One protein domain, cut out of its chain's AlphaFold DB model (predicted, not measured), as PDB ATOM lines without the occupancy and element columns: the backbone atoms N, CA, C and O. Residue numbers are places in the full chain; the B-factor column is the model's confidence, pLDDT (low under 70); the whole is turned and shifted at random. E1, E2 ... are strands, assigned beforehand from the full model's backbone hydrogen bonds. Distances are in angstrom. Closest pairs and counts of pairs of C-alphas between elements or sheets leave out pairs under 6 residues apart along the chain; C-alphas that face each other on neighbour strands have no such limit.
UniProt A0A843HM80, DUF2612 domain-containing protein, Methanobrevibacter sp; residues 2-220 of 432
ATOM      1  N   SER A   2       0.371 -17.936  -7.359       40.59
ATOM      2  CA  SER A   2       0.644 -17.679  -8.779       40.59
ATOM      3  C   SER A   2       1.121 -18.982  -9.413       40.59
ATOM      4  O   SER A   2       2.147 -19.518  -8.997       40.59
ATOM      5  N   GLN A   3       0.350 -19.542 -10.344       47.19
ATOM      6  CA  GLN A   3       0.857 -20.625 -11.178       47.19
ATOM      7  C   GLN A   3       1.927 -20.017 -12.090       47.19
ATOM      8  O   GLN A   3       1.686 -19.016 -12.756       47.19
ATOM      9  N   GLU A   4       3.139 -20.551 -12.022       53.84
ATOM     10  CA  GLU A   4       4.244 -20.182 -12.906       53.84
ATOM     11  C   GLU A   4       4.317 -21.199 -14.053       53.84
ATOM     12  O   GLU A   4       3.816 -22.324 -13.938       53.84
ATOM     13  N   LEU A   5       4.949 -20.820 -15.167       58.62
ATOM     14  CA  LEU A   5       5.280 -21.755 -16.241       58.62
ATOM     15  C   LEU A   5       6.226 -22.826 -15.688       58.62
ATOM     16  O   LEU A   5       7.422 -22.593 -15.516       58.62
ATOM     17  N   THR A   6       5.688 -24.009 -15.424       68.12
ATOM     18  CA  THR A   6       6.452 -25.155 -14.934       68.12
ATOM     19  C   THR A   6       6.389 -26.284 -15.944       68.12
ATOM     20  O   THR A   6       5.300 -26.668 -16.376       68.12
ATOM     21  N   VAL A   7       7.554 -26.835 -16.282       75.50
ATOM     22  CA  VAL A   7       7.676 -28.092 -17.024       75.50
ATOM     23  C   VAL A   7       8.148 -29.171 -16.067       75.50
ATOM     24  O   VAL A   7       9.158 -29.014 -15.384       75.50
ATOM     25  N   THR A   8       7.415 -30.273 -16.034       82.75
ATOM     26  CA  THR A   8       7.734 -31.467 -15.264       82.75
ATOM     27  C   THR A   8       8.097 -32.574 -16.241       82.75
ATOM     28  O   THR A   8       7.345 -32.881 -17.164       82.75
ATOM     29  N   VAL A   9       9.281 -33.151 -16.048       85.69
ATOM     30  CA  VAL A   9       9.792 -34.269 -16.845       85.69
ATOM     31  C   VAL A   9       9.830 -35.530 -15.980       85.69
ATOM     32  O   VAL A   9      10.090 -35.421 -14.778       85.69
ATOM     33  N   PRO A  10       9.580 -36.719 -16.548       84.94
ATOM     34  CA  PRO A  10       9.669 -37.963 -15.798       84.94
ATOM     35  C   PRO A  10      11.131 -38.314 -15.490       84.94
ATOM     36  O   PRO A  10      12.021 -38.129 -16.312       84.94
ATOM     37  N   GLU A  11      11.402 -38.877 -14.314       87.25
ATOM     38  CA  GLU A  11      12.734 -39.383 -13.939       87.25
ATOM     39  C   GLU A  11      12.876 -40.877 -14.274       87.25
ATOM     40  O   GLU A  11      13.167 -41.722 -13.422       87.25
ATOM     41  N   ASP A  12      12.603 -41.216 -15.531       86.50
ATOM     42  CA  ASP A  12      12.537 -42.599 -16.000       86.50
ATOM     43  C   ASP A  12      13.921 -43.251 -16.161       86.50
ATOM     44  O   ASP A  12      14.062 -44.457 -15.959       86.50
ATOM     45  N   ILE A  13      14.952 -42.476 -16.499       88.56
ATOM     46  CA  ILE A  13      16.321 -42.936 -16.746       88.56
ATOM     47  C   ILE A  13      17.185 -42.610 -15.526       88.56
ATOM     48  O   ILE A  13      17.405 -41.441 -15.195       88.56
ATOM     49  N   LYS A  14      17.718 -43.653 -14.879       91.06
ATOM     50  CA  LYS A  14      18.574 -43.547 -13.690       91.06
ATOM     51  C   LYS A  14      19.996 -43.974 -14.031       91.06
ATOM     52  O   LYS A  14      20.249 -45.144 -14.320       91.06
ATOM     53  N   LEU A  15      20.916 -43.016 -13.994       90.88
ATOM     54  CA  LEU A  15      22.309 -43.201 -14.392       90.88
ATOM     55  C   LEU A  15      23.254 -42.832 -13.256       90.88
ATOM     56  O   LEU A  15      23.028 -41.867 -12.531       90.88
ATOM     57  N   GLU A  16      24.341 -43.582 -13.164       91.38
ATOM     58  CA  GLU A  16      25.462 -43.314 -12.273       91.38
ATOM     59  C   GLU A  16      26.754 -43.385 -13.083       91.38
ATOM     60  O   GLU A  16      26.942 -44.313 -13.868       91.38
ATOM     61  N   LEU A  17      27.631 -42.399 -12.916       90.38
ATOM     62  CA  LEU A  17      28.962 -42.395 -13.511       90.38
ATOM     63  C   LEU A  17      29.975 -42.425 -12.374       90.38
ATOM     64  O   LEU A  17      30.109 -41.440 -11.650       90.38
ATOM     65  N   ASP A  18      30.670 -43.547 -12.239       90.94
ATOM     66  CA  ASP A  18      31.703 -43.735 -11.226       90.94
ATOM     67  C   ASP A  18      33.006 -44.163 -11.894       90.94
ATOM     68  O   ASP A  18      33.044 -45.145 -12.635       90.94
ATOM     69  N   SER A  19      34.071 -43.401 -11.642       85.62
ATOM     70  CA  SER A  19      35.444 -43.757 -12.017       85.62
ATOM     71  C   SER A  19      35.599 -44.198 -13.483       85.62
ATOM     72  O   SER A  19      36.299 -45.158 -13.788       85.62
ATOM     73  N   GLY A  20      34.913 -43.506 -14.399       85.50
ATOM     74  CA  GLY A  20      34.948 -43.807 -15.832       85.50
ATOM     75  C   GLY A  20      34.024 -44.942 -16.277       85.50
ATOM     76  O   GLY A  20      34.069 -45.302 -17.442       85.50
ATOM     77  N   THR A  21      33.166 -45.489 -15.414       90.62
ATOM     78  CA  THR A  21      32.141 -46.482 -15.776       90.62
ATOM     79  C   THR A  21      30.743 -45.887 -15.637       90.62
ATOM     80  O   THR A  21      30.335 -45.469 -14.554       90.62
ATOM     81  N   LEU A  22      29.980 -45.875 -16.730       93.38
ATOM     82  CA  LEU A  22      28.569 -45.502 -16.722       93.38
ATOM     83  C   LEU A  22      27.716 -46.731 -16.397       93.38
ATOM     84  O   LEU A  22      27.806 -47.745 -17.086       93.38
ATOM     85  N   THR A  23      26.849 -46.622 -15.397       93.44
ATOM     86  CA  THR A  23      25.898 -47.664 -15.001       93.44
ATOM     87  C   THR A  23      24.471 -47.166 -15.178       93.44
ATOM     88  O   THR A  23      24.068 -46.165 -14.584       93.44
ATOM     89  N   LEU A  24      23.689 -47.889 -15.977       93.94
ATOM     90  CA  LEU A  24      22.241 -47.732 -16.074       93.94
ATOM     91  C   LEU A  24      21.577 -48.639 -15.045       93.94
ATOM     92  O   LEU A  24      21.752 -49.854 -15.104       93.94
ATOM     93  N   LYS A  25      20.832 -48.054 -14.104       92.50
ATOM     94  CA  LYS A  25      20.235 -48.802 -12.993       92.50
ATOM     95  C   LYS A  25      19.004 -49.590 -13.423       92.50
ATOM     96  O   LYS A  25      18.202 -49.114 -14.236       92.50
ATOM     97  N   ALA A  26      18.815 -50.755 -12.812       90.75
ATOM     98  CA  ALA A  26      17.593 -51.537 -12.923       90.75
ATOM     99  C   ALA A  26      16.352 -50.697 -12.566       90.75
ATOM    100  O   ALA A  26      16.382 -49.808 -11.712       90.75
ATOM    101  N   GLY A  27      15.245 -50.968 -13.251       89.06
ATOM    102  CA  GLY A  27      14.009 -50.198 -13.151       89.06
ATOM    103  C   GLY A  27      13.993 -48.912 -13.981       89.06
ATOM    104  O   GLY A  27      12.950 -48.261 -14.026       89.06
ATOM    105  N   SER A  28      15.094 -48.554 -14.656       91.75
ATOM    106  CA  SER A  28      15.074 -47.464 -15.638       91.75
ATOM    107  C   SER A  28      14.163 -47.817 -16.811       91.75
ATOM    108  O   SER A  28      14.189 -48.950 -17.300       91.75
ATOM    109  N   LYS A  29      13.375 -46.853 -17.285       92.56
ATOM    110  CA  LYS A  29      12.524 -47.002 -18.466       92.56
ATOM    111  C   LYS A  29      13.178 -46.317 -19.655       92.56
ATOM    112  O   LYS A  29      13.541 -45.147 -19.584       92.56
ATOM    113  N   VAL A  30      13.316 -47.047 -20.753       92.69
ATOM    114  CA  VAL A  30      13.846 -46.521 -22.013       92.69
ATOM    115  C   VAL A  30      12.857 -46.774 -23.138       92.69
ATOM    116  O   VAL A  30      12.132 -47.769 -23.148       92.69
ATOM    117  N   TYR A  31      12.826 -45.854 -24.090       93.69
ATOM    118  CA  TYR A  31      11.840 -45.846 -25.160       93.69
ATOM    119  C   TYR A  31      12.431 -46.488 -26.409       93.69
ATOM    120  O   TYR A  31      13.481 -46.068 -26.893       93.69
ATOM    121  N   VAL A  32      11.777 -47.530 -26.916       93.12
ATOM    122  CA  VAL A  32      12.271 -48.363 -28.014       93.12
ATOM    123  C   VAL A  32      11.315 -48.235 -29.195       93.12
ATOM    124  O   VAL A  32      10.152 -48.628 -29.069       93.12
ATOM    125  N   PRO A  33      11.769 -47.699 -30.336       91.00
ATOM    126  CA  PRO A  33      10.953 -47.631 -31.540       91.00
ATOM    127  C   PRO A  33      10.511 -49.027 -32.003       91.00
ATOM    128  O   PRO A  33      11.324 -49.954 -32.054       91.00
ATOM    129  N   ASN A  34       9.229 -49.183 -32.335       85.50
ATOM    130  CA  ASN A  34       8.615 -50.471 -32.667       85.50
ATOM    131  C   ASN A  34       7.686 -50.389 -33.894       85.50
ATOM    132  O   ASN A  34       6.573 -50.916 -33.881       85.50
ATOM    133  N   GLY A  35       8.124 -49.718 -34.965       79.31
ATOM    134  CA  GLY A  35       7.333 -49.611 -36.195       79.31
ATOM    135  C   GLY A  35       6.164 -48.627 -36.097       79.31
ATOM    136  O   GLY A  35       5.710 -48.287 -35.008       79.31
ATOM    137  N   SER A  36       5.699 -48.120 -37.244       73.00
ATOM    138  CA  SER A  36       4.493 -47.271 -37.389       73.00
ATOM    139  C   SER A  36       4.327 -46.144 -36.346       73.00
ATOM    140  O   SER A  36       3.217 -45.891 -35.884       73.00
ATOM    141  N   GLY A  37       5.418 -45.491 -35.923       68.44
ATOM    142  CA  GLY A  37       5.385 -44.419 -34.913       68.44
ATOM    143  C   GLY A  37       5.077 -44.864 -33.471       68.44
ATOM    144  O   GLY A  37       4.864 -44.021 -32.604       68.44
ATOM    145  N   VAL A  38       5.046 -46.170 -33.192       82.31
ATOM    146  CA  VAL A  38       4.826 -46.735 -31.853       82.31
ATOM    147  C   VAL A  38       6.149 -46.880 -31.104       82.31
ATOM    148  O   VAL A  38       7.146 -47.339 -31.661       82.31
ATOM    149  N   PHE A  39       6.148 -46.542 -29.815       89.69
ATOM    150  CA  PHE A  39       7.296 -46.711 -28.925       89.69
ATOM    151  C   PHE A  39       6.935 -47.655 -27.788       89.69
ATOM    152  O   PHE A  39       5.986 -47.416 -27.042       89.69
ATOM    153  N   ASN A  40       7.722 -48.715 -27.640       90.12
ATOM    154  CA  ASN A  40       7.631 -49.606 -26.498       90.12
ATOM    155  C   ASN A  40       8.434 -49.032 -25.337       90.12
ATOM    156  O   ASN A  40       9.523 -48.487 -25.523       90.12
ATOM    157  N   ILE A  41       7.926 -49.223 -24.126       91.00
ATOM    158  CA  ILE A  41       8.674 -48.939 -22.907       91.00
ATOM    159  C   ILE A  41       9.414 -50.216 -22.518       91.00
ATOM    160  O   ILE A  41       8.795 -51.212 -22.148       91.00
ATOM    161  N   TYR A  42      10.739 -50.188 -22.607       90.75
ATOM    162  CA  TYR A  42      11.597 -51.252 -22.104       90.75
ATOM    163  C   TYR A  42      12.063 -50.901 -20.695       90.75
ATOM    164  O   TYR A  42      12.651 -49.843 -20.470       90.75
ATOM    165  N   ILE A  43      11.795 -51.792 -19.744       91.69
ATOM    166  CA  ILE A  43      12.255 -51.652 -18.364       91.69
ATOM    167  C   ILE A  43      13.561 -52.427 -18.233       91.69
ATOM    168  O   ILE A  43      13.592 -53.638 -18.452       91.69
ATOM    169  N   VAL A  44      14.625 -51.731 -17.853       89.94
ATOM    170  CA  VAL A  44      15.938 -52.327 -17.598       89.94
ATOM    171  C   VAL A  44      15.827 -53.264 -16.399       89.94
ATOM    172  O   VAL A  44      15.420 -52.848 -15.317       89.94
ATOM    173  N   GLN A  45      16.153 -54.542 -16.591       86.75
ATOM    174  CA  GLN A  45      15.920 -55.572 -15.571       86.75
ATOM    175  C   GLN A  45      17.051 -55.670 -14.544       86.75
ATOM    176  O   GLN A  45      16.807 -55.965 -13.378       86.75
ATOM    177  N   ILE A  46      18.284 -55.418 -14.976       85.38
ATOM    178  CA  ILE A  46      19.499 -55.474 -14.158       85.38
ATOM    179  C   ILE A  46      20.395 -54.288 -14.499       85.38
ATOM    180  O   ILE A  46      20.309 -53.770 -15.612       85.38
ATOM    181  N   ASP A  47      21.258 -53.896 -13.564       90.12
ATOM    182  CA  ASP A  47      22.234 -52.833 -13.794       90.12
ATOM    183  C   ASP A  47      23.124 -53.169 -15.004       90.12
ATOM    184  O   ASP A  47      23.724 -54.245 -15.077       90.12
ATOM    185  N   SER A  48      23.217 -52.234 -15.949       88.88
ATOM    186  CA  SER A  48      24.013 -52.379 -17.171       88.88
ATOM    187  C   SER A  48      25.159 -51.370 -17.161       88.88
ATOM    188  O   SER A  48      24.929 -50.164 -17.252       88.88
ATOM    189  N   GLY A  49      26.394 -51.864 -17.062       91.12
ATOM    190  CA  GLY A  49      27.612 -51.050 -17.108       91.12
ATOM    191  C   GLY A  49      28.156 -50.864 -18.529       91.12
ATOM    192  O   GLY A  49      28.023 -51.751 -19.373       91.12
ATOM    193  N   SER A  50      28.809 -49.732 -18.797       90.19
ATOM    194  CA  SER A  50      29.504 -49.458 -20.066       90.19
ATOM    195  C   SER A  50      30.881 -50.120 -20.176       90.19
ATOM    196  O   SER A  50      31.461 -50.124 -21.259       90.19
ATOM    197  N   GLY A  51      31.422 -50.626 -19.063       89.69
ATOM    198  CA  GLY A  51      32.867 -50.803 -18.897       89.69
ATOM    199  C   GLY A  51      33.584 -49.458 -18.724       89.69
ATOM    200  O   GLY A  51      32.936 -48.407 -18.709       89.69
ATOM    201  N   ASP A  52      34.911 -49.500 -18.600       89.44
ATOM    202  CA  ASP A  52      35.738 -48.297 -18.478       89.44
ATOM    203  C   ASP A  52      35.779 -47.531 -19.810       89.44
ATOM    204  O   ASP A  52      36.281 -48.013 -20.827       89.44
ATOM    205  N   ILE A  53      35.219 -46.326 -19.784       90.62
ATOM    206  CA  ILE A  53      35.135 -45.379 -20.894       90.62
ATOM    207  C   ILE A  53      35.963 -44.112 -20.622       90.62
ATOM    208  O   ILE A  53      35.802 -43.117 -21.323       90.62
ATOM    209  N   SER A  54      36.880 -44.128 -19.648       89.06
ATOM    210  CA  SER A  54      37.747 -42.986 -19.298       89.06
ATOM    211  C   SER A  54      38.646 -42.500 -20.444       89.06
ATOM    212  O   SER A  54      39.142 -41.375 -20.415       89.06
ATOM    213  N   THR A  55      38.831 -43.317 -21.481       89.25
ATOM    214  CA  THR A  55      39.693 -43.025 -22.636       89.25
ATOM    215  C   THR A  55      38.967 -42.380 -23.819       89.25
ATOM    216  O   THR A  55      39.616 -42.065 -24.818       89.25
ATOM    217  N   ILE A  56      37.646 -42.160 -23.749       87.38
ATOM    218  CA  ILE A  56      36.916 -41.527 -24.857       87.38
ATOM    219  C   ILE A  56      37.424 -40.096 -25.082       87.38
ATOM    220  O   ILE A  56      37.423 -39.263 -24.179       87.38
ATOM    221  N   SER A  57      37.868 -39.794 -26.301       87.81
ATOM    222  CA  SER A  57      38.457 -38.491 -26.638       87.81
ATOM    223  C   SER A  57      37.416 -37.418 -26.965       87.81
ATOM    224  O   SER A  57      37.716 -36.232 -26.910       87.81
ATOM    225  N   GLU A  58      36.185 -37.830 -27.257       88.25
ATOM    226  CA  GLU A  58      35.076 -36.981 -27.697       88.25
ATOM    227  C   GLU A  58      33.812 -37.299 -26.878       88.25
ATOM    228  O   GLU A  58      33.753 -38.350 -26.232       88.25
ATOM    229  N   PRO A  59      32.777 -36.440 -26.891       86.81
ATOM    230  CA  PRO A  59      31.497 -36.751 -26.267       86.81
ATOM    231  C   PRO A  59      30.787 -37.924 -26.952       86.81
ATOM    232  O   PRO A  59      30.639 -37.957 -28.179       86.81
ATOM    233  N   TYR A  60      30.329 -38.885 -26.151       91.06
ATOM    234  CA  TYR A  60      29.637 -40.084 -26.632       91.06
ATOM    235  C   TYR A  60      28.171 -40.047 -26.217       91.06
ATOM    236  O   TYR A  60      27.835 -39.646 -25.101       91.06
ATOM    237  N   MET A  61      27.302 -40.508 -27.112       93.38
ATOM    238  CA  MET A  61      25.885 -40.714 -26.835       93.38
ATOM    239  C   MET A  61      25.615 -42.202 -26.621       93.38
ATOM    240  O   MET A  61      26.122 -43.038 -27.372       93.38
ATOM    241  N   PHE A  62      24.824 -42.521 -25.599       94.62
ATOM    242  CA  PHE A  62      24.533 -43.893 -25.189       94.62
ATOM    243  C   PHE A  62      23.119 -44.326 -25.572       94.62
ATOM    244  O   PHE A  62      22.177 -43.536 -25.552       94.62
ATOM    245  N   PHE A  63      22.995 -45.620 -25.850       96.00
ATOM    246  CA  PHE A  63      21.792 -46.340 -26.242       96.00
ATOM    247  C   PHE A  63      21.721 -47.660 -25.471       96.00
ATOM    248  O   PHE A  63      22.754 -48.230 -25.106       96.00
ATOM    249  N   VAL A  64      20.515 -48.186 -25.278       95.06
ATOM    250  CA  VAL A  64      20.313 -49.533 -24.736       95.06
ATOM    251  C   VAL A  64      20.093 -50.498 -25.887       95.06
ATOM    252  O   VAL A  64      19.186 -50.307 -26.693       95.06
ATOM    253  N   ASN A  65      20.905 -51.549 -25.952       93.38
ATOM    254  CA  ASN A  65      20.606 -52.718 -26.764       93.38
ATOM    255  C   ASN A  65      19.647 -53.615 -25.978       93.38
ATOM    256  O   ASN A  65      20.028 -54.212 -24.969       93.38
ATOM    257  N   THR A  66      18.403 -53.713 -26.438       90.25
ATOM    258  CA  THR A  66      17.351 -54.451 -25.733       90.25
ATOM    259  C   THR A  66      17.505 -55.962 -25.864       90.25
ATOM    260  O   THR A  66      16.960 -56.697 -25.046       90.25
ATOM    261  N   ALA A  67      18.235 -56.441 -26.876       87.31
ATOM    262  CA  ALA A  67      18.468 -57.867 -27.086       87.31
ATOM    263  C   ALA A  67      19.517 -58.428 -26.115       87.31
ATOM    264  O   ALA A  67      19.380 -59.554 -25.645       87.31
ATOM    265  N   SER A  68      20.553 -57.644 -25.801       86.94
ATOM    266  CA  SER A  68      21.647 -58.043 -24.903       86.94
ATOM    267  C   SER A  68      21.600 -57.385 -23.522       86.94
ATOM    268  O   SER A  68      22.487 -57.636 -22.711       86.94
ATOM    269  N   ASN A  69      20.601 -56.534 -23.256       85.75
ATOM    270  CA  ASN A  69      20.500 -55.694 -22.057       85.75
ATOM    271  C   ASN A  69      21.825 -54.976 -21.726       85.75
ATOM    272  O   ASN A  69      22.304 -54.965 -20.590       85.75
ATOM    273  N   SER A  70      22.460 -54.411 -22.753       90.81
ATOM    274  CA  SER A  70      23.778 -53.791 -22.641       90.81
ATOM    275  C   SER A  70      23.758 -52.359 -23.150       90.81
ATOM    276  O   SER A  70      22.978 -52.002 -24.035       90.81
ATOM    277  N   LEU A  71      24.674 -51.546 -22.631       93.88
ATOM    278  CA  LEU A  71      24.908 -50.212 -23.157       93.88
ATOM    279  C   LEU A  71      25.676 -50.290 -24.481       93.88
ATOM    280  O   LEU A  71      26.523 -51.155 -24.699       93.88
ATOM    281  N   SER A  72      25.347 -49.401 -25.406       93.94
ATOM    282  CA  SER A  72      26.064 -49.200 -26.664       93.94
ATOM    283  C   SER A  72      26.212 -47.710 -26.906       93.94
ATOM    284  O   SER A  72      25.304 -46.947 -26.599       93.94
ATOM    285  N   ALA A  73      27.351 -47.287 -27.444       92.75
ATOM    286  CA  ALA A  73      27.640 -45.872 -27.624       92.75
ATOM    287  C   ALA A  73      28.408 -45.604 -28.914       92.75
ATOM    288  O   ALA A  73      29.029 -46.505 -29.488       92.75
ATOM    289  N   THR A  74      28.354 -44.353 -29.352       92.81
ATOM    290  CA  THR A  74      29.166 -43.822 -30.446       92.81
ATOM    291  C   THR A  74      29.388 -42.321 -30.252       92.81
ATOM    292  O   THR A  74      28.733 -41.690 -29.416       92.81
ATOM    293  N   THR A  75      30.310 -41.744 -31.017       89.56
ATOM    294  CA  THR A  75      30.522 -40.293 -31.058       89.56
ATOM    295  C   THR A  75      29.306 -39.593 -31.656       89.56
ATOM    296  O   THR A  75      28.662 -40.119 -32.563       89.56
ATOM    297  N   ILE A  76      29.010 -38.371 -31.204       86.31
ATOM    298  CA  ILE A  76      27.847 -37.602 -31.690       86.31
ATOM    299  C   ILE A  76      27.867 -37.424 -33.222       86.31
ATOM    300  O   ILE A  76      26.816 -37.459 -33.852       86.31
ATOM    301  N   GLY A  77      29.052 -37.302 -33.832       86.19
ATOM    302  CA  GLY A  77      29.201 -37.173 -35.287       86.19
ATOM    303  C   GLY A  77      28.828 -38.420 -36.104       86.19
ATOM    304  O   GLY A  77      28.680 -38.312 -37.314       86.19
ATOM    305  N   ASN A  78      28.654 -39.584 -35.467       88.88
ATOM    306  CA  ASN A  78      28.287 -40.856 -36.104       88.88
ATOM    307  C   ASN A  78      26.830 -41.258 -35.799       88.88
ATOM    308  O   ASN A  78      26.514 -42.445 -35.663       88.88
ATOM    309  N   ILE A  79      25.948 -40.271 -35.633       92.25
ATOM    310  CA  ILE A  79      24.528 -40.473 -35.332       92.25
ATOM    311  C   ILE A  79      23.708 -39.723 -36.368       92.25
ATOM    312  O   ILE A  79      23.805 -38.505 -36.492       92.25
ATOM    313  N   TYR A  80      22.872 -40.461 -37.086       93.25
ATOM    314  CA  TYR A  80      22.066 -39.942 -38.182       93.25
ATOM    315  C   TYR A  80      20.593 -40.290 -37.983       93.25
ATOM    316  O   TYR A  80      20.232 -41.188 -37.221       93.25
ATOM    317  N   SER A  81      19.731 -39.612 -38.723       92.88
ATOM    318  CA  SER A  81      18.313 -39.931 -38.841       92.88
ATOM    319  C   SER A  81      17.851 -39.645 -40.264       92.88
ATOM    320  O   SER A  81      18.469 -38.846 -40.968       92.88
ATOM    321  N   GLY A  82      16.797 -40.326 -40.702       90.94
ATOM    322  CA  GLY A  82      16.174 -40.069 -41.997       90.94
ATOM    323  C   GLY A  82      15.570 -41.316 -42.626       90.94
ATOM    324  O   GLY A  82      15.653 -42.413 -42.074       90.94
ATOM    325  N   GLN A  83      14.976 -41.135 -43.803       91.75
ATOM    326  CA  GLN A  83      14.281 -42.204 -44.529       91.75
ATOM    327  C   GLN A  83      15.242 -43.196 -45.193       91.75
ATOM    328  O   GLN A  83      14.889 -44.355 -45.411       91.75
ATOM    329  N   THR A  84      16.453 -42.744 -45.526       91.31
ATOM    330  CA  THR A  84      17.484 -43.531 -46.204       91.31
ATOM    331  C   THR A  84      18.677 -43.765 -45.288       91.31
ATOM    332  O   THR A  84      19.072 -42.901 -44.505       91.31
ATOM    333  N   ALA A  85      19.256 -44.964 -45.380       92.00
ATOM    334  CA  ALA A  85      20.422 -45.316 -44.585       92.00
ATOM    335  C   ALA A  85      21.648 -44.487 -45.023       92.00
ATOM    336  O   ALA A  85      21.905 -44.385 -46.227       92.00
ATOM    337  N   PRO A  86      22.434 -43.936 -44.081       92.12
ATOM    338  CA  PRO A  86      23.643 -43.192 -44.408       92.12
ATOM    339  C   PRO A  86      24.784 -44.127 -44.830       92.12
ATOM    340  O   PRO A  86      24.827 -45.305 -44.463       92.12
ATOM    341  N   THR A  87      25.774 -43.578 -45.536       87.88
ATOM    342  CA  THR A  87      27.079 -44.234 -45.686       87.88
ATOM    343  C   THR A  87      27.772 -44.240 -44.327       87.88
ATOM    344  O   THR A  87      28.051 -43.180 -43.772       87.88
ATOM    345  N   ALA A  88      28.021 -45.426 -43.772       85.94
ATOM    346  CA  ALA A  88      28.342 -45.579 -42.357       85.94
ATOM    347  C   ALA A  88      29.648 -46.340 -42.101       85.94
ATOM    348  O   ALA A  88      30.008 -47.271 -42.821       85.94
ATOM    349  N   SER A  89      30.318 -45.970 -41.009       90.00
ATOM    350  CA  SER A  89      31.413 -46.735 -40.407       90.00
ATOM    351  C   SER A  89      30.885 -47.656 -39.298       90.00
ATOM    352  O   SER A  89      29.759 -47.485 -38.812       90.00
ATOM    353  N   ILE A  90      31.669 -48.663 -38.894       92.62
ATOM    354  CA  ILE A  90      31.292 -49.577 -37.803       92.62
ATOM    355  C   ILE A  90      30.933 -48.769 -36.551       92.62
ATOM    356  O   ILE A  90      31.699 -47.922 -36.105       92.62
ATOM    357  N   GLY A  91      29.777 -49.061 -35.959       90.81
ATOM    358  CA  GLY A  91      29.297 -48.405 -34.747       90.81
ATOM    359  C   GLY A  91      28.436 -47.162 -34.978       90.81
ATOM    360  O   GLY A  91      27.916 -46.629 -34.000       90.81
ATOM    361  N   THR A  92      28.235 -46.742 -36.229       95.12
ATOM    362  CA  THR A  92      27.303 -45.660 -36.588       95.12
ATOM    363  C   THR A  92      25.875 -46.023 -36.193       95.12
ATOM    364  O   THR A  92      25.436 -47.153 -36.429       95.12
ATOM    365  N   PHE A  93      25.148 -45.061 -35.629       96.75
ATOM    366  CA  PHE A  93      23.723 -45.184 -35.343       96.75
ATOM    367  C   PHE A  93      22.899 -44.416 -36.373       96.75
ATOM    368  O   PHE A  93      23.263 -43.320 -36.793       96.75
ATOM    369  N   TRP A  94      21.771 -44.997 -36.764       95.88
ATOM    370  CA  TRP A  94      20.803 -44.380 -37.656       95.88
ATOM    371  C   TRP A  94      19.393 -44.633 -37.140       95.88
ATOM    372  O   TRP A  94      19.014 -45.776 -36.869       95.88
ATOM    373  N   TYR A  95      18.618 -43.565 -37.005       95.12
ATOM    374  CA  TYR A  95      17.183 -43.659 -36.806       95.12
ATOM    375  C   TYR A  95      16.463 -43.682 -38.155       95.12
ATOM    376  O   TYR A  95      16.385 -42.671 -38.854       95.12
ATOM    377  N   ASP A  96      15.959 -44.863 -38.503       93.75
ATOM    378  CA  ASP A  96      15.142 -45.108 -39.686       93.75
ATOM    379  C   ASP A  96      13.733 -44.575 -39.429       93.75
ATOM    380  O   ASP A  96      12.938 -45.209 -38.725       93.75
ATOM    381  N   THR A  97      13.444 -43.394 -39.973       90.75
ATOM    382  CA  THR A  97      12.168 -42.701 -39.755       90.75
ATOM    383  C   THR A  97      11.014 -43.394 -40.476       90.75
ATOM    384  O   THR A  97       9.891 -43.385 -39.979       90.75
ATOM    385  N   THR A  98      11.292 -44.073 -41.594       90.69
ATOM    386  CA  THR A  98      10.299 -44.838 -42.361       90.69
ATOM    387  C   THR A  98       9.792 -46.031 -41.559       90.69
ATOM    388  O   THR A  98       8.590 -46.266 -41.461       90.69
ATOM    389  N   ASN A  99      10.713 -46.792 -40.968       90.56
ATOM    390  CA  ASN A  99      10.378 -48.005 -40.224       90.56
ATOM    391  C   ASN A  99      10.247 -47.773 -38.717       90.56
ATOM    392  O   ASN A  99      10.008 -48.738 -37.995       90.56
ATOM    393  N   ASN A 100      10.420 -46.534 -38.242       92.19
ATOM    394  CA  ASN A 100      10.466 -46.177 -36.826       92.19
ATOM    395  C   ASN A 100      11.346 -47.165 -36.036       92.19
ATOM    396  O   ASN A 100      10.855 -47.959 -35.228       92.19
ATOM    397  N   SER A 101      12.644 -47.186 -36.356       93.75
ATOM    398  CA  SER A 101      13.603 -48.149 -35.804       93.75
ATOM    399  C   SER A 101      14.996 -47.539 -35.660       93.75
ATOM    400  O   SER A 101      15.555 -47.033 -36.630       93.75
ATOM    401  N   VAL A 102      15.593 -47.621 -34.466       95.56
ATOM    402  CA  VAL A 102      17.014 -47.279 -34.283       95.56
ATOM    403  C   VAL A 102      17.869 -48.491 -34.625       95.56
ATOM    404  O   VAL A 102      17.676 -49.591 -34.094       95.56
ATOM    405  N   LYS A 103      18.831 -48.272 -35.521       95.06
ATOM    406  CA  LYS A 103      19.738 -49.287 -36.043       95.06
ATOM    407  C   LYS A 103      21.191 -48.886 -35.820       95.06
ATOM    408  O   LYS A 103      21.537 -47.708 -35.871       95.06
ATOM    409  N   ARG A 104      22.056 -49.881 -35.639       95.56
ATOM    410  CA  ARG A 104      23.512 -49.720 -35.555       95.56
ATOM    411  C   ARG A 104      24.190 -50.494 -36.678       95.56
ATOM    412  O   ARG A 104      23.869 -51.663 -36.897       95.56
ATOM    413  N   TYR A 105      25.139 -49.872 -37.370       96.44
ATOM    414  CA  TYR A 105      25.924 -50.545 -38.403       96.44
ATOM    415  C   TYR A 105      27.040 -51.383 -37.770       96.44
ATOM    416  O   TYR A 105      27.870 -50.863 -37.025       96.44
ATOM    417  N   ASN A 106      27.074 -52.686 -38.056       93.00
ATOM    418  CA  ASN A 106      28.077 -53.605 -37.498       93.00
ATOM    419  C   ASN A 106      29.315 -53.802 -38.399       93.00
ATOM    420  O   ASN A 106      30.194 -54.582 -38.046       93.00
ATOM    421  N   GLY A 107      29.386 -53.119 -39.549       92.81
ATOM    422  CA  GLY A 107      30.430 -53.309 -40.569       92.81
ATOM    423  C   GLY A 107      30.006 -54.149 -41.770       92.81
ATOM    424  O   GLY A 107      30.744 -54.238 -42.746       92.81
ATOM    425  N   SER A 108      28.827 -54.763 -41.720       93.06
ATOM    426  CA  SER A 108      28.256 -55.531 -42.831       93.06
ATOM    427  C   SER A 108      26.779 -55.215 -43.043       93.06
ATOM    428  O   SER A 108      26.335 -55.072 -44.179       93.06
ATOM    429  N   SER A 109      26.017 -55.057 -41.964       93.94
ATOM    430  CA  SER A 109      24.582 -54.803 -41.993       93.94
ATOM    431  C   SER A 109      24.137 -53.847 -40.886       93.94
ATOM    432  O   SER A 109      24.835 -53.604 -39.897       93.94
ATOM    433  N   TRP A 110      22.942 -53.290 -41.073       95.38
ATOM    434  CA  TRP A 110      22.237 -52.518 -40.059       95.38
ATOM    435  C   TRP A 110      21.453 -53.459 -39.143       95.38
ATOM    436  O   TRP A 110      20.574 -54.185 -39.605       95.38
ATOM    437  N   VAL A 111      21.760 -53.431 -37.849       93.88
ATOM    438  CA  VAL A 111      21.109 -54.253 -36.818       93.88
ATOM    439  C   VAL A 111      20.151 -53.374 -36.014       93.88
ATOM    440  O   VAL A 111      20.550 -52.293 -35.595       93.88
ATOM    441  N   SER A 112      18.905 -53.807 -35.812       93.06
ATOM    442  CA  SER A 112      17.889 -53.112 -34.999       93.06
ATOM    443  C   SER A 112      17.878 -53.599 -33.539       93.06
ATOM    444  O   SER A 112      18.667 -54.464 -33.165       93.06
ATOM    445  N   GLY A 113      16.980 -53.054 -32.709       90.69
ATOM    446  CA  GLY A 113      16.831 -53.446 -31.296       90.69
ATOM    447  C   GLY A 113      17.508 -52.491 -30.312       90.69
ATOM    448  O   GLY A 113      17.943 -52.901 -29.236       90.69
ATOM    449  N   PHE A 114      17.625 -51.221 -30.693       94.56
ATOM    450  CA  PHE A 114      18.193 -50.175 -29.854       94.56
ATOM    451  C   PHE A 114      17.109 -49.193 -29.402       94.56
ATOM    452  O   PHE A 114      16.155 -48.925 -30.136       94.56
ATOM    453  N   SER A 115      17.258 -48.659 -28.191       95.06
ATOM    454  CA  SER A 115      16.412 -47.577 -27.682       95.06
ATOM    455  C   SER A 115      16.695 -46.247 -28.390       95.06
ATOM    456  O   SER A 115      17.690 -46.098 -29.098       95.06
ATOM    457  N   LEU A 116      15.858 -45.243 -28.131       94.31
ATOM    458  CA  LEU A 116      16.250 -43.839 -28.240       94.31
ATOM    459  C   LEU A 116      17.450 -43.549 -27.317       94.31
ATOM    460  O   LEU A 116      17.685 -44.298 -26.357       94.31
ATOM    461  N   PRO A 117      18.246 -42.506 -27.604       93.94
ATOM    462  CA  PRO A 117      19.421 -42.212 -26.805       93.94
ATOM    463  C   PRO A 117      19.029 -41.839 -25.378       93.94
ATOM    464  O   PRO A 117      18.009 -41.190 -25.151       93.94
ATOM    465  N   ILE A 118      19.857 -42.242 -24.413       94.00
ATOM    466  CA  ILE A 118      19.560 -42.099 -22.978       94.00
ATOM    467  C   ILE A 118      20.370 -40.989 -22.302       94.00
ATOM    468  O   ILE A 118      19.868 -40.318 -21.400       94.00
ATOM    469  N   CYS A 119      21.607 -40.756 -22.750       90.25
ATOM    470  CA  CYS A 119      22.459 -39.698 -22.221       90.25
ATOM    471  C   CYS A 119      23.624 -39.343 -23.148       90.25
ATOM    472  O   CYS A 119      23.975 -40.099 -24.057       90.25
ATOM    473  N   ILE A 120      24.266 -38.215 -22.841       89.75
ATOM    474  CA  ILE A 120      25.562 -37.805 -23.389       89.75
ATOM    475  C   ILE A 120      26.587 -37.773 -22.256       89.75
ATOM    476  O   ILE A 120      26.338 -37.175 -21.207       89.75
ATOM    477  N   ILE A 121      27.752 -38.370 -22.487       88.12
ATOM    478  CA  ILE A 121      28.905 -38.344 -21.581       88.12
ATOM    479  C   ILE A 121      29.981 -37.426 -22.161       88.12
ATOM    480  O   ILE A 121      30.190 -37.402 -23.373       88.12
ATOM    481  N   SER A 122      30.645 -36.642 -21.306       87.88
ATOM    482  CA  SER A 122      31.767 -35.793 -21.722       87.88
ATOM    483  C   SER A 122      32.991 -36.600 -22.145       87.88
ATOM    484  O   SER A 122      33.165 -37.745 -21.734       87.88
ATOM    485  N   SER A 123      33.890 -35.971 -22.905       88.00
ATOM    486  CA  SER A 123      35.220 -36.530 -23.141       88.00
ATOM    487  C   SER A 123      35.920 -36.866 -21.813       88.00
ATOM    488  O   SER A 123      35.737 -36.192 -20.788       88.00
ATOM    489  N   GLY A 124      36.660 -37.971 -21.819       87.38
ATOM    490  CA  GLY A 124      37.310 -38.554 -20.647       87.38
ATOM    491  C   GLY A 124      36.359 -39.159 -19.608       87.38
ATOM    492  O   GLY A 124      36.801 -39.459 -18.505       87.38
ATOM    493  N   ALA A 125      35.058 -39.279 -19.908       89.38
ATOM    494  CA  ALA A 125      34.030 -39.777 -18.989       89.38
ATOM    495  C   ALA A 125      34.044 -39.099 -17.604       89.38
ATOM    496  O   ALA A 125      33.883 -39.733 -16.565       89.38
ATOM    497  N   THR A 126      34.232 -37.779 -17.607       86.88
ATOM    498  CA  THR A 126      34.347 -36.949 -16.396       86.88
ATOM    499  C   THR A 126      33.003 -36.464 -15.848       86.88
ATOM    500  O   THR A 126      32.913 -36.074 -14.687       86.88
ATOM    501  N   SER A 127      31.950 -36.446 -16.672       86.88
ATOM    502  CA  SER A 127      30.612 -35.988 -16.289       86.88
ATOM    503  C   SER A 127      29.532 -36.523 -17.233       86.88
ATOM    504  O   SER A 127      29.763 -36.689 -18.435       86.88
ATOM    505  N   ILE A 128      28.323 -36.720 -16.703       86.38
ATOM    506  CA  ILE A 128      27.117 -36.886 -17.521       86.38
ATOM    507  C   ILE A 128      26.679 -35.489 -17.970       86.38
ATOM    508  O   ILE A 128      26.312 -34.655 -17.147       86.38
ATOM    509  N   LYS A 129      26.755 -35.210 -19.275       83.50
ATOM    510  CA  LYS A 129      26.442 -33.889 -19.846       83.50
ATOM    511  C   LYS A 129      24.947 -33.649 -19.993       83.50
ATOM    512  O   LYS A 129      24.503 -32.523 -19.811       83.50
ATOM    513  N   GLN A 130      24.199 -34.691 -20.343       85.00
ATOM    514  CA  GLN A 130      22.759 -34.620 -20.562       85.00
ATOM    515  C   GLN A 130      22.139 -35.988 -20.288       85.00
ATOM    516  O   GLN A 130      22.689 -36.995 -20.732       85.00
ATOM    517  N   VAL A 131      20.984 -36.017 -19.624       87.44
ATOM    518  CA  VAL A 131      20.112 -37.199 -19.524       87.44
ATOM    519  C   VAL A 131      18.808 -36.889 -20.252       87.44
ATOM    520  O   VAL A 131      18.220 -35.828 -20.043       87.44
ATOM    521  N   PHE A 132      18.350 -37.797 -21.110       88.81
ATOM    522  CA  PHE A 132      17.177 -37.589 -21.964       88.81
ATOM    523  C   PHE A 132      15.871 -38.045 -21.291       88.81
ATOM    524  O   PHE A 132      15.106 -38.830 -21.840       88.81
ATOM    525  N   ASN A 133      15.623 -37.539 -20.080       80.56
ATOM    526  CA  ASN A 133      14.438 -37.850 -19.269       80.56
ATOM    527  C   ASN A 133      13.153 -37.153 -19.745       80.56
ATOM    528  O   ASN A 133      12.067 -37.541 -19.351       80.56
ATOM    529  N   GLY A 134      13.257 -36.126 -20.590       82.44
ATOM    530  CA  GLY A 134      12.101 -35.386 -21.112       82.44
ATOM    531  C   GLY A 134      12.213 -35.170 -22.614       82.44
ATOM    532  O   GLY A 134      11.428 -35.679 -23.409       82.44
ATOM    533  N   PHE A 135      13.250 -34.433 -22.987       83.69
ATOM    534  CA  PHE A 135      13.527 -34.026 -24.357       83.69
ATOM    535  C   PHE A 135      14.873 -34.581 -24.782       83.69
ATOM    536  O   PHE A 135      15.802 -34.596 -23.971       83.69
ATOM    537  N   GLY A 136      14.994 -34.980 -26.042       86.19
ATOM    538  CA  GLY A 136      16.255 -35.412 -26.620       86.19
ATOM    539  C   GLY A 136      16.274 -35.301 -28.135       86.19
ATOM    540  O   GLY A 136      15.353 -34.768 -28.755       86.19
ATOM    541  N   TYR A 137      17.364 -35.775 -28.727       89.25
ATOM    542  CA  TYR A 137      17.550 -35.769 -30.170       89.25
ATOM    543  C   TYR A 137      18.321 -37.001 -30.634       89.25
ATOM    544  O   TYR A 137      19.110 -37.573 -29.882       89.25
ATOM    545  N   ILE A 138      18.105 -37.392 -31.886       89.31
ATOM    546  CA  ILE A 138      18.832 -38.451 -32.579       89.31
ATOM    547  C   ILE A 138      19.056 -38.032 -34.032       89.31
ATOM    548  O   ILE A 138      18.115 -37.895 -34.807       89.31
ATOM    549  N   GLY A 139      20.313 -37.784 -34.402       87.44
ATOM    550  CA  GLY A 139      20.628 -37.168 -35.692       87.44
ATOM    551  C   GLY A 139      19.949 -35.802 -35.826       87.44
ATOM    552  O   GLY A 139      20.117 -34.936 -34.967       87.44
ATOM    553  N   ASN A 140      19.149 -35.647 -36.877       85.00
ATOM    554  CA  ASN A 140      18.317 -34.473 -37.131       85.00
ATOM    555  C   ASN A 140      16.893 -34.600 -36.568       85.00
ATOM    556  O   ASN A 140      16.085 -33.721 -36.808       85.00
ATOM    557  N   GLU A 141      16.545 -35.655 -35.834       86.75
ATOM    558  CA  GLU A 141      15.203 -35.813 -35.255       86.75
ATOM    559  C   GLU A 141      15.199 -35.412 -33.779       86.75
ATOM    560  O   GLU A 141      16.101 -35.768 -33.017       86.75
ATOM    561  N   LEU A 142      14.169 -34.684 -33.362       88.31
ATOM    562  CA  LEU A 142      13.878 -34.355 -31.970       88.31
ATOM    563  C   LEU A 142      12.844 -35.330 -31.435       88.31
ATOM    564  O   LEU A 142      11.947 -35.747 -32.163       88.31
ATOM    565  N   PHE A 143      12.938 -35.654 -30.151       88.62
ATOM    566  CA  PHE A 143      11.917 -36.450 -29.491       88.62
ATOM    567  C   PHE A 143      11.555 -35.907 -28.116       88.62
ATOM    568  O   PHE A 143      12.388 -35.346 -27.398       88.62
ATOM    569  N   VAL A 144      10.298 -36.126 -27.743       88.75
ATOM    570  CA  VAL A 144       9.774 -35.885 -26.397       88.75
ATOM    571  C   VAL A 144       9.213 -37.189 -25.875       88.75
ATOM    572  O   VAL A 144       8.436 -37.845 -26.566       88.75
ATOM    573  N   VAL A 145       9.623 -37.583 -24.675       90.25
ATOM    574  CA  VAL A 145       9.161 -38.832 -24.070       90.25
ATOM    575  C   VAL A 145       7.736 -38.705 -23.523       90.25
ATOM    576  O   VAL A 145       7.165 -37.614 -23.452       90.25
ATOM    577  N   LYS A 146       7.144 -39.842 -23.158       88.56
ATOM    578  CA  LYS A 146       5.815 -39.905 -22.541       88.56
ATOM    579  C   LYS A 146       5.828 -39.249 -21.149       88.56
ATOM    580  O   LYS A 146       6.860 -39.250 -20.496       88.56
ATOM    581  N   ASP A 147       4.684 -38.750 -20.683       88.50
ATOM    582  CA  ASP A 147       4.474 -38.207 -19.331       88.50
ATOM    583  C   ASP A 147       5.277 -36.921 -19.029       88.50
ATOM    584  O   ASP A 147       5.511 -36.572 -17.872       88.50
ATOM    585  N   VAL A 148       5.668 -36.177 -20.065       85.94
ATOM    586  CA  VAL A 148       6.175 -34.806 -19.939       85.94
ATOM    587  C   VAL A 148       4.979 -33.869 -19.863       85.94
ATOM    588  O   VAL A 148       4.170 -33.828 -20.792       85.94
ATOM    589  N   SER A 149       4.871 -33.107 -18.777       85.25
ATOM    590  CA  SER A 149       3.766 -32.173 -18.558       85.25
ATOM    591  C   SER A 149       4.253 -30.739 -18.434       85.25
ATOM    592  O   SER A 149       5.280 -30.477 -17.810       85.25
ATOM    593  N   ALA A 150       3.500 -29.790 -18.978       82.00
ATOM    594  CA  ALA A 150       3.818 -28.377 -18.884       82.00
ATOM    595  C   ALA A 150       2.557 -27.525 -18.737       82.00
ATOM    596  O   ALA A 150       1.543 -27.778 -19.386       82.00
ATOM    597  N   ASN A 151       2.637 -26.495 -17.895       78.88
ATOM    598  CA  ASN A 151       1.559 -25.525 -17.714       78.88
ATOM    599  C   ASN A 151       1.681 -24.423 -18.758       78.88
ATOM    600  O   ASN A 151       2.581 -23.594 -18.669       78.88
ATOM    601  N   VAL A 152       0.787 -24.396 -19.741       72.19
ATOM    602  CA  VAL A 152       0.830 -23.408 -20.819       72.19
ATOM    603  C   VAL A 152      -0.133 -22.261 -20.507       72.19
ATOM    604  O   VAL A 152      -1.291 -22.525 -20.176       72.19
ATOM    605  N   PRO A 153       0.310 -20.991 -20.591       67.50
ATOM    606  CA  PRO A 153      -0.580 -19.852 -20.417       67.50
ATOM    607  C   PRO A 153      -1.580 -19.777 -21.578       67.50
ATOM    608  O   PRO A 153      -1.195 -19.709 -22.745       67.50
ATOM    609  N   MET A 154      -2.869 -19.778 -21.247       65.06
ATOM    610  CA  MET A 154      -3.995 -19.766 -22.191       65.06
ATOM    611  C   MET A 154      -4.784 -18.450 -22.170       65.06
ATOM    612  O   MET A 154      -5.860 -18.357 -22.755       65.06
ATOM    613  N   GLY A 155      -4.245 -17.419 -21.521       63.66
ATOM    614  CA  GLY A 155      -4.855 -16.097 -21.424       63.66
ATOM    615  C   GLY A 155      -4.908 -15.615 -19.982       63.66
ATOM    616  O   GLY A 155      -4.039 -15.953 -19.179       63.66
ATOM    617  N   PHE A 156      -5.931 -14.832 -19.656       67.69
ATOM    618  CA  PHE A 156      -6.153 -14.294 -18.319       67.69
ATOM    619  C   PHE A 156      -7.538 -14.695 -17.813       67.69
ATOM    620  O   PHE A 156      -8.492 -14.752 -18.587       67.69
ATOM    621  N   ASN A 157      -7.635 -14.967 -16.518       71.19
ATOM    622  CA  ASN A 157      -8.897 -15.059 -15.798       71.19
ATOM    623  C   ASN A 157      -9.543 -13.665 -15.681       71.19
ATOM    624  O   ASN A 157      -8.867 -12.643 -15.817       71.19
ATOM    625  N   ASP A 158     -10.834 -13.616 -15.340       70.38
ATOM    626  CA  ASP A 158     -11.584 -12.361 -15.132       70.38
ATOM    627  C   ASP A 158     -10.993 -11.470 -14.018       70.38
ATOM    628  O   ASP A 158     -11.240 -10.265 -13.975       70.38
ATOM    629  N   ASP A 159     -10.195 -12.052 -13.120       63.97
ATOM    630  CA  ASP A 159      -9.476 -11.357 -12.048       63.97
ATOM    631  C   ASP A 159      -8.104 -10.793 -12.482       63.97
ATOM    632  O   ASP A 159      -7.369 -10.243 -11.659       63.97
ATOM    633  N   GLY A 160      -7.749 -10.923 -13.767       59.31
ATOM    634  CA  GLY A 160      -6.485 -10.464 -14.343       59.31
ATOM    635  C   GLY A 160      -5.287 -11.382 -14.073       59.31
ATOM    636  O   GLY A 160      -4.172 -11.059 -14.481       59.31
ATOM    637  N   THR A 161      -5.473 -12.526 -13.405       66.44
ATOM    638  CA  THR A 161      -4.408 -13.525 -13.229       66.44
ATOM    639  C   THR A 161      -4.235 -14.374 -14.488       66.44
ATOM    640  O   THR A 161      -5.188 -14.600 -15.226       66.44
ATOM    641  N   ALA A 162      -3.019 -14.854 -14.762       63.22
ATOM    642  CA  ALA A 162      -2.777 -15.722 -15.912       63.22
ATOM    643  C   ALA A 162      -3.513 -17.066 -15.750       63.22
ATOM    644  O   ALA A 162      -3.377 -17.749 -14.732       63.22
ATOM    645  N   LEU A 163      -4.289 -17.431 -16.768       68.06
ATOM    646  CA  LEU A 163      -4.945 -18.725 -16.896       68.06
ATOM    647  C   LEU A 163      -3.935 -19.719 -17.461       68.06
ATOM    648  O   LEU A 163      -3.370 -19.481 -18.528       68.06
ATOM    649  N   PHE A 164      -3.735 -20.840 -16.775       72.25
ATOM    650  CA  PHE A 164      -2.889 -21.925 -17.256       72.25
ATOM    651  C   PHE A 164      -3.715 -23.176 -17.496       72.25
ATOM    652  O   PHE A 164      -4.616 -23.505 -16.724       72.25
ATOM    653  N   GLU A 165      -3.345 -23.903 -18.538       75.75
ATOM    654  CA  GLU A 165      -3.825 -25.250 -18.788       75.75
ATOM    655  C   GLU A 165      -2.622 -26.192 -18.841       75.75
ATOM    656  O   GLU A 165      -1.587 -25.884 -19.438       75.75
ATOM    657  N   THR A 166      -2.732 -27.333 -18.169       81.12
ATOM    658  CA  THR A 166      -1.681 -28.347 -18.177       81.12
ATOM    659  C   THR A 166      -1.827 -29.214 -19.417       81.12
ATOM    660  O   THR A 166      -2.864 -29.837 -19.630       81.12
ATOM    661  N   TYR A 167      -0.757 -29.292 -20.196       81.94
ATOM    662  CA  TYR A 167      -0.640 -30.192 -21.332       81.94
ATOM    663  C   TYR A 167       0.346 -31.304 -20.999       81.94
ATOM    664  O   TYR A 167       1.411 -31.028 -20.444       81.94
ATOM    665  N   THR A 168       0.014 -32.547 -21.353       86.44
ATOM    666  CA  THR A 168       0.868 -33.719 -21.084       86.44
ATOM    667  C   THR A 168       1.058 -34.577 -22.332       86.44
ATOM    668  O   THR A 168       0.113 -34.780 -23.096       86.44
ATOM    669  N   THR A 169       2.260 -35.117 -22.548       87.75
ATOM    670  CA  THR A 169       2.515 -36.102 -23.611       87.75
ATOM    671  C   THR A 169       1.940 -37.474 -23.242       87.75
ATOM    672  O   THR A 169       2.321 -38.085 -22.244       87.75
ATOM    673  N   ASP A 170       1.028 -37.998 -24.063       88.25
ATOM    674  CA  ASP A 170       0.434 -39.334 -23.887       88.25
ATOM    675  C   ASP A 170       1.324 -40.461 -24.447       88.25
ATOM    676  O   ASP A 170       1.224 -41.624 -24.040       88.25
ATOM    677  N   ARG A 171       2.221 -40.105 -25.368       86.94
ATOM    678  CA  ARG A 171       3.133 -40.984 -26.101       86.94
ATOM    679  C   ARG A 171       4.459 -40.277 -26.373       86.94
ATOM    680  O   ARG A 171       4.591 -39.077 -26.152       86.94
ATOM    681  N   VAL A 172       5.430 -41.024 -26.894       89.31
ATOM    682  CA  VAL A 172       6.658 -40.424 -27.425       89.31
ATOM    683  C   VAL A 172       6.332 -39.694 -28.726       89.31
ATOM    684  O   VAL A 172       5.753 -40.282 -29.639       89.31
ATOM    685  N   LEU A 173       6.709 -38.425 -28.802       88.81
ATOM    686  CA  LEU A 173       6.566 -37.591 -29.991       88.81
ATOM    687  C   LEU A 173       7.921 -37.466 -30.676       88.81
ATOM    688  O   LEU A 173       8.931 -37.327 -29.988       88.81
ATOM    689  N   ILE A 174       7.938 -37.483 -32.008       87.56
ATOM    690  CA  ILE A 174       9.133 -37.240 -32.820       87.56
ATOM    691  C   ILE A 174       8.820 -36.196 -33.886       87.56
ATOM    692  O   ILE A 174       7.707 -36.171 -34.412       87.56
ATOM    693  N   GLY A 175       9.793 -35.345 -34.194       83.19
ATOM    694  CA  GLY A 175       9.712 -34.407 -35.304       83.19
ATOM    695  C   GLY A 175      11.082 -33.906 -35.739       83.19
ATOM    696  O   GLY A 175      12.025 -33.844 -34.946       83.19
ATOM    697  N   GLU A 176      11.169 -33.520 -37.006       79.06
ATOM    698  CA  GLU A 176      12.428 -33.148 -37.635       79.06
ATOM    699  C   GLU A 176      12.924 -31.788 -37.127       79.06
ATOM    700  O   GLU A 176      12.193 -30.794 -37.062       79.06
ATOM    701  N   LYS A 177      14.212 -31.730 -36.791       67.94
ATOM    702  CA  LYS A 177      14.935 -30.496 -36.520       67.94
ATOM    703  C   LYS A 177      15.195 -29.791 -37.848       67.94
ATOM    704  O   LYS A 177      16.121 -30.145 -38.575       67.94
ATOM    705  N   THR A 178      14.412 -28.758 -38.131       62.69
ATOM    706  CA  THR A 178      14.692 -27.844 -39.247       62.69
ATOM    707  C   THR A 178      15.453 -26.606 -38.751       62.69
ATOM    708  O   THR A 178      15.891 -26.557 -37.600       62.69
ATOM    709  N   THR A 179      15.676 -25.621 -39.621       52.25
ATOM    710  CA  THR A 179      16.422 -24.388 -39.310       52.25
ATOM    711  C   THR A 179      15.705 -23.446 -38.339       52.25
ATOM    712  O   THR A 179      16.358 -22.564 -37.785       52.25
ATOM    713  N   ASP A 180      14.402 -23.634 -38.113       57.09
ATOM    714  CA  ASP A 180      13.603 -22.783 -37.223       57.09
ATOM    715  C   ASP A 180      13.521 -23.332 -35.783       57.09
ATOM    716  O   ASP A 180      13.965 -24.441 -35.483       57.09
ATOM    717  N   TYR A 181      12.927 -22.552 -34.874       60.47
ATOM    718  CA  TYR A 181      12.680 -22.964 -33.490       60.47
ATOM    719  C   TYR A 181      11.596 -24.053 -33.425       60.47
ATOM    720  O   TYR A 181      10.438 -23.771 -33.758       60.47
ATOM    721  N   PRO A 182      11.918 -25.278 -32.969       64.56
ATOM    722  CA  PRO A 182      10.927 -26.334 -32.850       64.56
ATOM    723  C   PRO A 182      10.009 -26.056 -31.655       64.56
ATOM    724  O   PRO A 182      10.458 -25.556 -30.617       64.56
ATOM    725  N   TYR A 183       8.728 -26.391 -31.793       70.00
ATOM    726  CA  TYR A 183       7.717 -26.227 -30.754       70.00
ATOM    727  C   TYR A 183       6.805 -27.449 -30.622       70.00
ATOM    728  O   TYR A 183       6.553 -28.164 -31.592       70.00
ATOM    729  N   LEU A 184       6.302 -27.694 -29.411       73.50
ATOM    730  CA  LEU A 184       5.222 -28.649 -29.173       73.50
ATOM    731  C   LEU A 184       3.888 -28.012 -29.489       73.50
ATOM    732  O   LEU A 184       3.637 -26.910 -29.021       73.50
ATOM    733  N   VAL A 185       3.034 -28.740 -30.197       71.62
ATOM    734  CA  VAL A 185       1.629 -28.378 -30.394       71.62
ATOM    735  C   VAL A 185       0.787 -29.224 -29.463       71.62
ATOM    736  O   VAL A 185       0.934 -30.448 -29.435       71.62
ATOM    737  N   GLY A 186      -0.080 -28.576 -28.695       69.31
ATOM    738  CA  GLY A 186      -1.046 -29.235 -27.832       69.31
ATOM    739  C   GLY A 186      -2.482 -29.045 -28.295       69.31
ATOM    740  O   GLY A 186      -2.845 -27.981 -28.771       69.31
ATOM    741  N   SER A 187      -3.321 -30.061 -28.118       70.44
ATOM    742  CA  SER A 187      -4.771 -29.986 -28.300       70.44
ATOM    743  C   SER A 187      -5.459 -30.831 -27.230       70.44
ATOM    744  O   SER A 187      -4.978 -31.914 -26.898       70.44
ATOM    745  N   ASN A 188      -6.576 -30.344 -26.681       77.06
ATOM    746  CA  ASN A 188      -7.369 -31.034 -25.654       77.06
ATOM    747  C   ASN A 188      -6.536 -31.507 -24.438       77.06
ATOM    748  O   ASN A 188      -6.638 -32.668 -24.043       77.06
ATOM    749  N   GLY A 189      -5.670 -30.651 -23.880       74.12
ATOM    750  CA  GLY A 189      -4.825 -30.995 -22.722       74.12
ATOM    751  C   GLY A 189      -3.675 -31.977 -23.003       74.12
ATOM    752  O   GLY A 189      -3.008 -32.438 -22.074       74.12
ATOM    753  N   HIS A 190      -3.402 -32.304 -24.270       80.38
ATOM    754  CA  HIS A 190      -2.321 -33.215 -24.655       80.38
ATOM    755  C   HIS A 190      -1.400 -32.605 -25.701       80.38
ATOM    756  O   HIS A 190      -1.871 -31.960 -26.630       80.38
ATOM    757  N   PHE A 191      -0.090 -32.841 -25.592       81.69
ATOM    758  CA  PHE A 191       0.836 -32.539 -26.687       81.69
ATOM    759  C   PHE A 191       0.707 -33.600 -27.779       81.69
ATOM    760  O   PHE A 191       0.828 -34.792 -27.506       81.69
ATOM    761  N   THR A 192       0.462 -33.168 -29.014       78.56
ATOM    762  CA  THR A 192       0.139 -34.043 -30.149       78.56
ATOM    763  C   THR A 192       1.264 -34.155 -31.173       78.56
ATOM    764  O   THR A 192       1.245 -35.077 -31.984       78.56
ATOM    765  N   GLY A 193       2.247 -33.249 -31.160       75.62
ATOM    766  CA  GLY A 193       3.376 -33.307 -32.089       75.62
ATOM    767  C   GLY A 193       4.448 -32.248 -31.849       75.62
ATOM    768  O   GLY A 193       4.256 -31.324 -31.058       75.62
ATOM    769  N   ILE A 194       5.573 -32.406 -32.551       77.31
ATOM    770  CA  ILE A 194       6.684 -31.449 -32.623       77.31
ATOM    771  C   ILE A 194       6.666 -30.835 -34.025       77.31
ATOM    772  O   ILE A 194       6.661 -31.569 -35.012       77.31
ATOM    773  N   TYR A 195       6.662 -29.508 -34.113       70.94
ATOM    774  CA  TYR A 195       6.587 -28.768 -35.373       70.94
ATOM    775  C   TYR A 195       7.643 -27.670 -35.440       70.94
ATOM    776  O   TYR A 195       8.188 -27.252 -34.422       70.94
ATOM    777  N   CYS A 196       7.916 -27.189 -36.653       57.84
ATOM    778  CA  CYS A 196       8.845 -26.094 -36.903       57.84
ATOM    779  C   CYS A 196       8.180 -24.974 -37.716       57.84
ATOM    780  O   CYS A 196       7.214 -25.217 -38.444       57.84
ATOM    781  N   ALA A 197       8.650 -23.735 -37.545       51.47
ATOM    782  CA  ALA A 197       7.942 -22.528 -37.987       51.47
ATOM    783  C   ALA A 197       7.686 -22.449 -39.507       51.47
ATOM    784  O   ALA A 197       6.662 -21.911 -39.908       51.47
ATOM    785  N   SER A 198       8.492 -23.074 -40.364       46.03
ATOM    786  CA  SER A 198       8.210 -23.175 -41.810       46.03
ATOM    787  C   SER A 198       6.906 -23.913 -42.179       46.03
ATOM    788  O   SER A 198       6.433 -23.809 -43.309       46.03
ATOM    789  N   SER A 199       6.272 -24.620 -41.234       46.53
ATOM    790  CA  SER A 199       4.997 -25.338 -41.424       46.53
ATOM    791  C   SER A 199       3.759 -24.575 -40.915       46.53
ATOM    792  O   SER A 199       2.672 -25.153 -40.850       46.53
ATOM    793  N   TYR A 200       3.893 -23.291 -40.545       43.72
ATOM    794  CA  TYR A 200       2.886 -22.496 -39.809       43.72
ATOM    795  C   TYR A 200       1.521 -22.311 -40.504       43.72
ATOM    796  O   TYR A 200       0.595 -21.752 -39.922       43.72
ATOM    797  N   ASN A 201       1.354 -22.778 -41.740       38.56
ATOM    798  CA  ASN A 201       0.174 -22.461 -42.538       38.56
ATOM    799  C   ASN A 201      -1.102 -23.247 -42.188       38.56
ATOM    800  O   ASN A 201      -2.145 -22.904 -42.733       38.56
ATOM    801  N   ASN A 202      -1.085 -24.248 -41.289       37.25
ATOM    802  CA  ASN A 202      -2.258 -25.133 -41.125       37.25
ATOM    803  C   ASN A 202      -2.751 -25.451 -39.699       37.25
ATOM    804  O   ASN A 202      -3.793 -26.092 -39.586       37.25
ATOM    805  N   TYR A 203      -2.112 -25.003 -38.611       38.53
ATOM    806  CA  TYR A 203      -2.609 -25.295 -37.252       38.53
ATOM    807  C   TYR A 203      -2.924 -24.022 -36.459       38.53
ATOM    808  O   TYR A 203      -2.105 -23.488 -35.723       38.53
ATOM    809  N   ARG A 204      -4.177 -23.560 -36.578       37.41
ATOM    810  CA  ARG A 204      -4.803 -22.547 -35.703       37.41
ATOM    811  C   ARG A 204      -5.329 -23.132 -34.377       37.41
ATOM    812  O   ARG A 204      -6.266 -22.587 -33.804       37.41
ATOM    813  N   ALA A 205      -4.781 -24.242 -33.890       36.28
ATOM    814  CA  ALA A 205      -5.334 -24.930 -32.727       36.28
ATOM    815  C   ALA A 205      -4.251 -25.281 -31.699       36.28
ATOM    816  O   ALA A 205      -3.538 -26.264 -31.870       36.28
ATOM    817  N   GLY A 206      -4.199 -24.485 -30.624       44.38
ATOM    818  CA  GLY A 206      -3.726 -24.917 -29.308       44.38
ATOM    819  C   GLY A 206      -2.351 -24.433 -28.826       44.38
ATOM    820  O   GLY A 206      -1.644 -23.681 -29.496       44.38
ATOM    821  N   ALA A 207      -2.052 -24.810 -27.578       45.69
ATOM    822  CA  ALA A 207      -0.897 -24.421 -26.770       45.69
ATOM    823  C   ALA A 207       0.452 -24.761 -27.437       45.69
ATOM    824  O   ALA A 207       0.683 -25.920 -27.779       45.69
ATOM    825  N   ASN A 208       1.356 -23.774 -27.566       48.47
ATOM    826  CA  ASN A 208       2.678 -23.942 -28.189       48.47
ATOM    827  C   ASN A 208       3.832 -23.776 -27.178       48.47
ATOM    828  O   ASN A 208       3.876 -22.773 -26.465       48.47
ATOM    829  N   LEU A 209       4.793 -24.712 -27.140       46.72
ATOM    830  CA  LEU A 209       6.008 -24.628 -26.298       46.72
ATOM    831  C   LEU A 209       7.290 -24.760 -27.119       46.72
ATOM    832  O   LEU A 209       7.508 -25.808 -27.714       46.72
ATOM    833  N   PHE A 210       8.155 -23.745 -27.105       48.81
ATOM    834  CA  PHE A 210       9.396 -23.701 -27.891       48.81
ATOM    835  C   PHE A 210      10.595 -24.350 -27.181       48.81
ATOM    836  O   PHE A 210      10.703 -24.330 -25.951       48.81
ATOM    837  N   PHE A 211      11.542 -24.867 -27.969       41.12
ATOM    838  CA  PHE A 211      12.819 -25.390 -27.479       41.12
ATOM    839  C   PHE A 211      13.997 -24.501 -27.881       41.12
ATOM    840  O   PHE A 211      14.190 -24.207 -29.059       41.12
ATOM    841  N   GLU A 212      14.867 -24.178 -26.922       36.94
ATOM    842  CA  GLU A 212      16.207 -23.654 -27.201       36.94
ATOM    843  C   GLU A 212      17.229 -24.454 -26.378       36.94
ATOM    844  O   GLU A 212      17.134 -24.552 -25.155       36.94
ATOM    845  N   ASN A 213      18.202 -25.087 -27.045       32.34
ATOM    846  CA  ASN A 213      19.278 -25.860 -26.401       32.34
ATOM    847  C   ASN A 213      18.810 -26.955 -25.408       32.34
ATOM    848  O   ASN A 213      19.435 -27.154 -24.368       32.34
ATOM    849  N   MET A 214      17.715 -27.668 -25.713       37.19
ATOM    850  CA  MET A 214      17.096 -28.693 -24.840       37.19
ATOM    851  C   MET A 214      16.658 -28.181 -23.456       37.19
ATOM    852  O   MET A 214      16.422 -28.969 -22.539       37.19
ATOM    853  N   LYS A 215      16.512 -26.864 -23.302       30.05
ATOM    854  CA  LYS A 215      15.785 -26.245 -22.199       30.05
ATOM    855  C   LYS A 215      14.468 -25.712 -22.746       30.05
ATOM    856  O   LYS A 215      14.435 -25.089 -23.806       30.05
ATOM    857  N   VAL A 216      13.382 -25.974 -22.022       32.91
ATOM    858  CA  VAL A 216      12.111 -25.310 -22.302       32.91
ATOM    859  C   VAL A 216      12.269 -23.870 -21.845       32.91
ATOM    860  O   VAL A 216      12.340 -23.591 -20.649       32.91
ATOM    861  N   LEU A 217      12.385 -22.969 -22.809       30.06
ATOM    862  CA  LEU A 217      12.244 -21.545 -22.582       30.06
ATOM    863  C   LEU A 217      10.912 -21.155 -23.213       30.06
ATOM    864  O   LEU A 217      10.752 -21.255 -24.427       30.06
ATOM    865  N   ALA A 218       9.972 -20.635 -22.422       32.38
ATOM    866  CA  ALA A 218       9.132 -19.591 -22.991       32.38
ATOM    867  C   ALA A 218      10.049 -18.382 -23.158       32.38
ATOM    868  O   ALA A 218      10.290 -17.639 -22.208       32.38
ATOM    869  N   ARG A 219      10.657 -18.252 -24.337       31.17
ATOM    870  CA  ARG A 219      11.432 -17.064 -24.669       31.17
ATOM    871  C   ARG A 219      10.502 -16.071 -25.367       31.17
ATOM    872  O   ARG A 219       9.898 -16.436 -26.376       31.17
ATOM    873  N   PRO A 220      10.398 -14.823 -24.889       33.22
ATOM    874  CA  PRO A 220       9.978 -13.731 -25.752       33.22
ATOM    875  C   PRO A 220      10.997 -13.619 -26.896       33.22
ATOM    876  O   PRO A 220      12.198 -13.707 -26.663       33.22
TER     877      PRO A 220
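Overview. This is residues 2 to 220 of the 432 residues of the protein "DUF2612 domain-containing protein" of Methanobrevibacter sp (UniProt A0A843HM80). Two lobes built of strands lie end to end: in one, the five-stranded sheet E16, E17, E20, E19, E21 curls like part of a barrel, with the small sheet E14, E15, E18 partly face to face with it. In the other, three small sheets are stacked, E7, E6, E12, E13 lying between E1, E2, E5 and E8, E9, E10, E11, and the hairpin E3 and E4 sits at the side near E6, E10 and E11. The printed part has 219 residues, no named helix and 21 named strands, E1 to E21 along the chain; its class is all strand, though under half of the residues, 104, are in named strands. The sheets with E16 and E8 are mixed, the others antiparallel. The whole is compact, with a radius of gyration of the C-alphas of 18.4 A, but elongated, spanning 61 by 37 by 29 A.

Along the chain. E16 is residues 149 to 156, 20.4 A long, from C-alpha 149 at (3.766, -32.173, -18.558); E17 is 162 to 169, 22.4 A; E20 is 190 to 195; E19 is 183 to 187; E21 is 208 to 212, ending with C-alpha 212 at (16.207, -23.654, -27.201). E14 is 135 to 138, E15 141 to 144 and E18 173 to 176. E7 is 70 to 75, 17.3 A, E6 60 to 65, 15.5 A, E12 119 to 121 and E13 128 to 131. E8 is 79 to 82, E9 93 to 96, E10 101 to 105 and E11 110 to 114. E1 is 15 to 18, from (22.309, -43.201, -14.392), E2 21 to 24, E5 48 to 52, E3 29 to 33 and E4 39 to 43.

Arrangement. The largest sheet is a folded sheet, bent back so that E16 and E17 face E19 and E21, with E20 as hinge. E16 and E17 are an antiparallel hairpin, N 150 to O 167 at 2.8 A; E17 and E20 are parallel, N 191 to O 168 at 3.2 A. Five sheets form a stack of sheets, face to face in pairs. E18 and E20 come closest at the C-alphas of Gly 175 and Ile 194, 5.0 A. The closest C-alphas of E8 and E14 are those of Ser 81 and Ile 138, 6.5 A apart. E9, E10 and E11 form a meander, each the antiparallel neighbour of the one before, with N 94 to O 103 at 2.9 A and N 104 to O 111 at 2.8 A. E5 and E7 come closest at the C-alphas of Ser 50 and Leu 71, 5.6 A.

Size, cuts and confidence. The C-alphas farthest apart, of Ser 108 and Asp 159, are 65.7 A apart. The printed part has no cut. The link E20 to E21, 12 residues, is long. Residues 2 to 14 hold no named element. Mean pLDDT of the printed part is 79.8; 47 residues are under 70, among them 196 to 220.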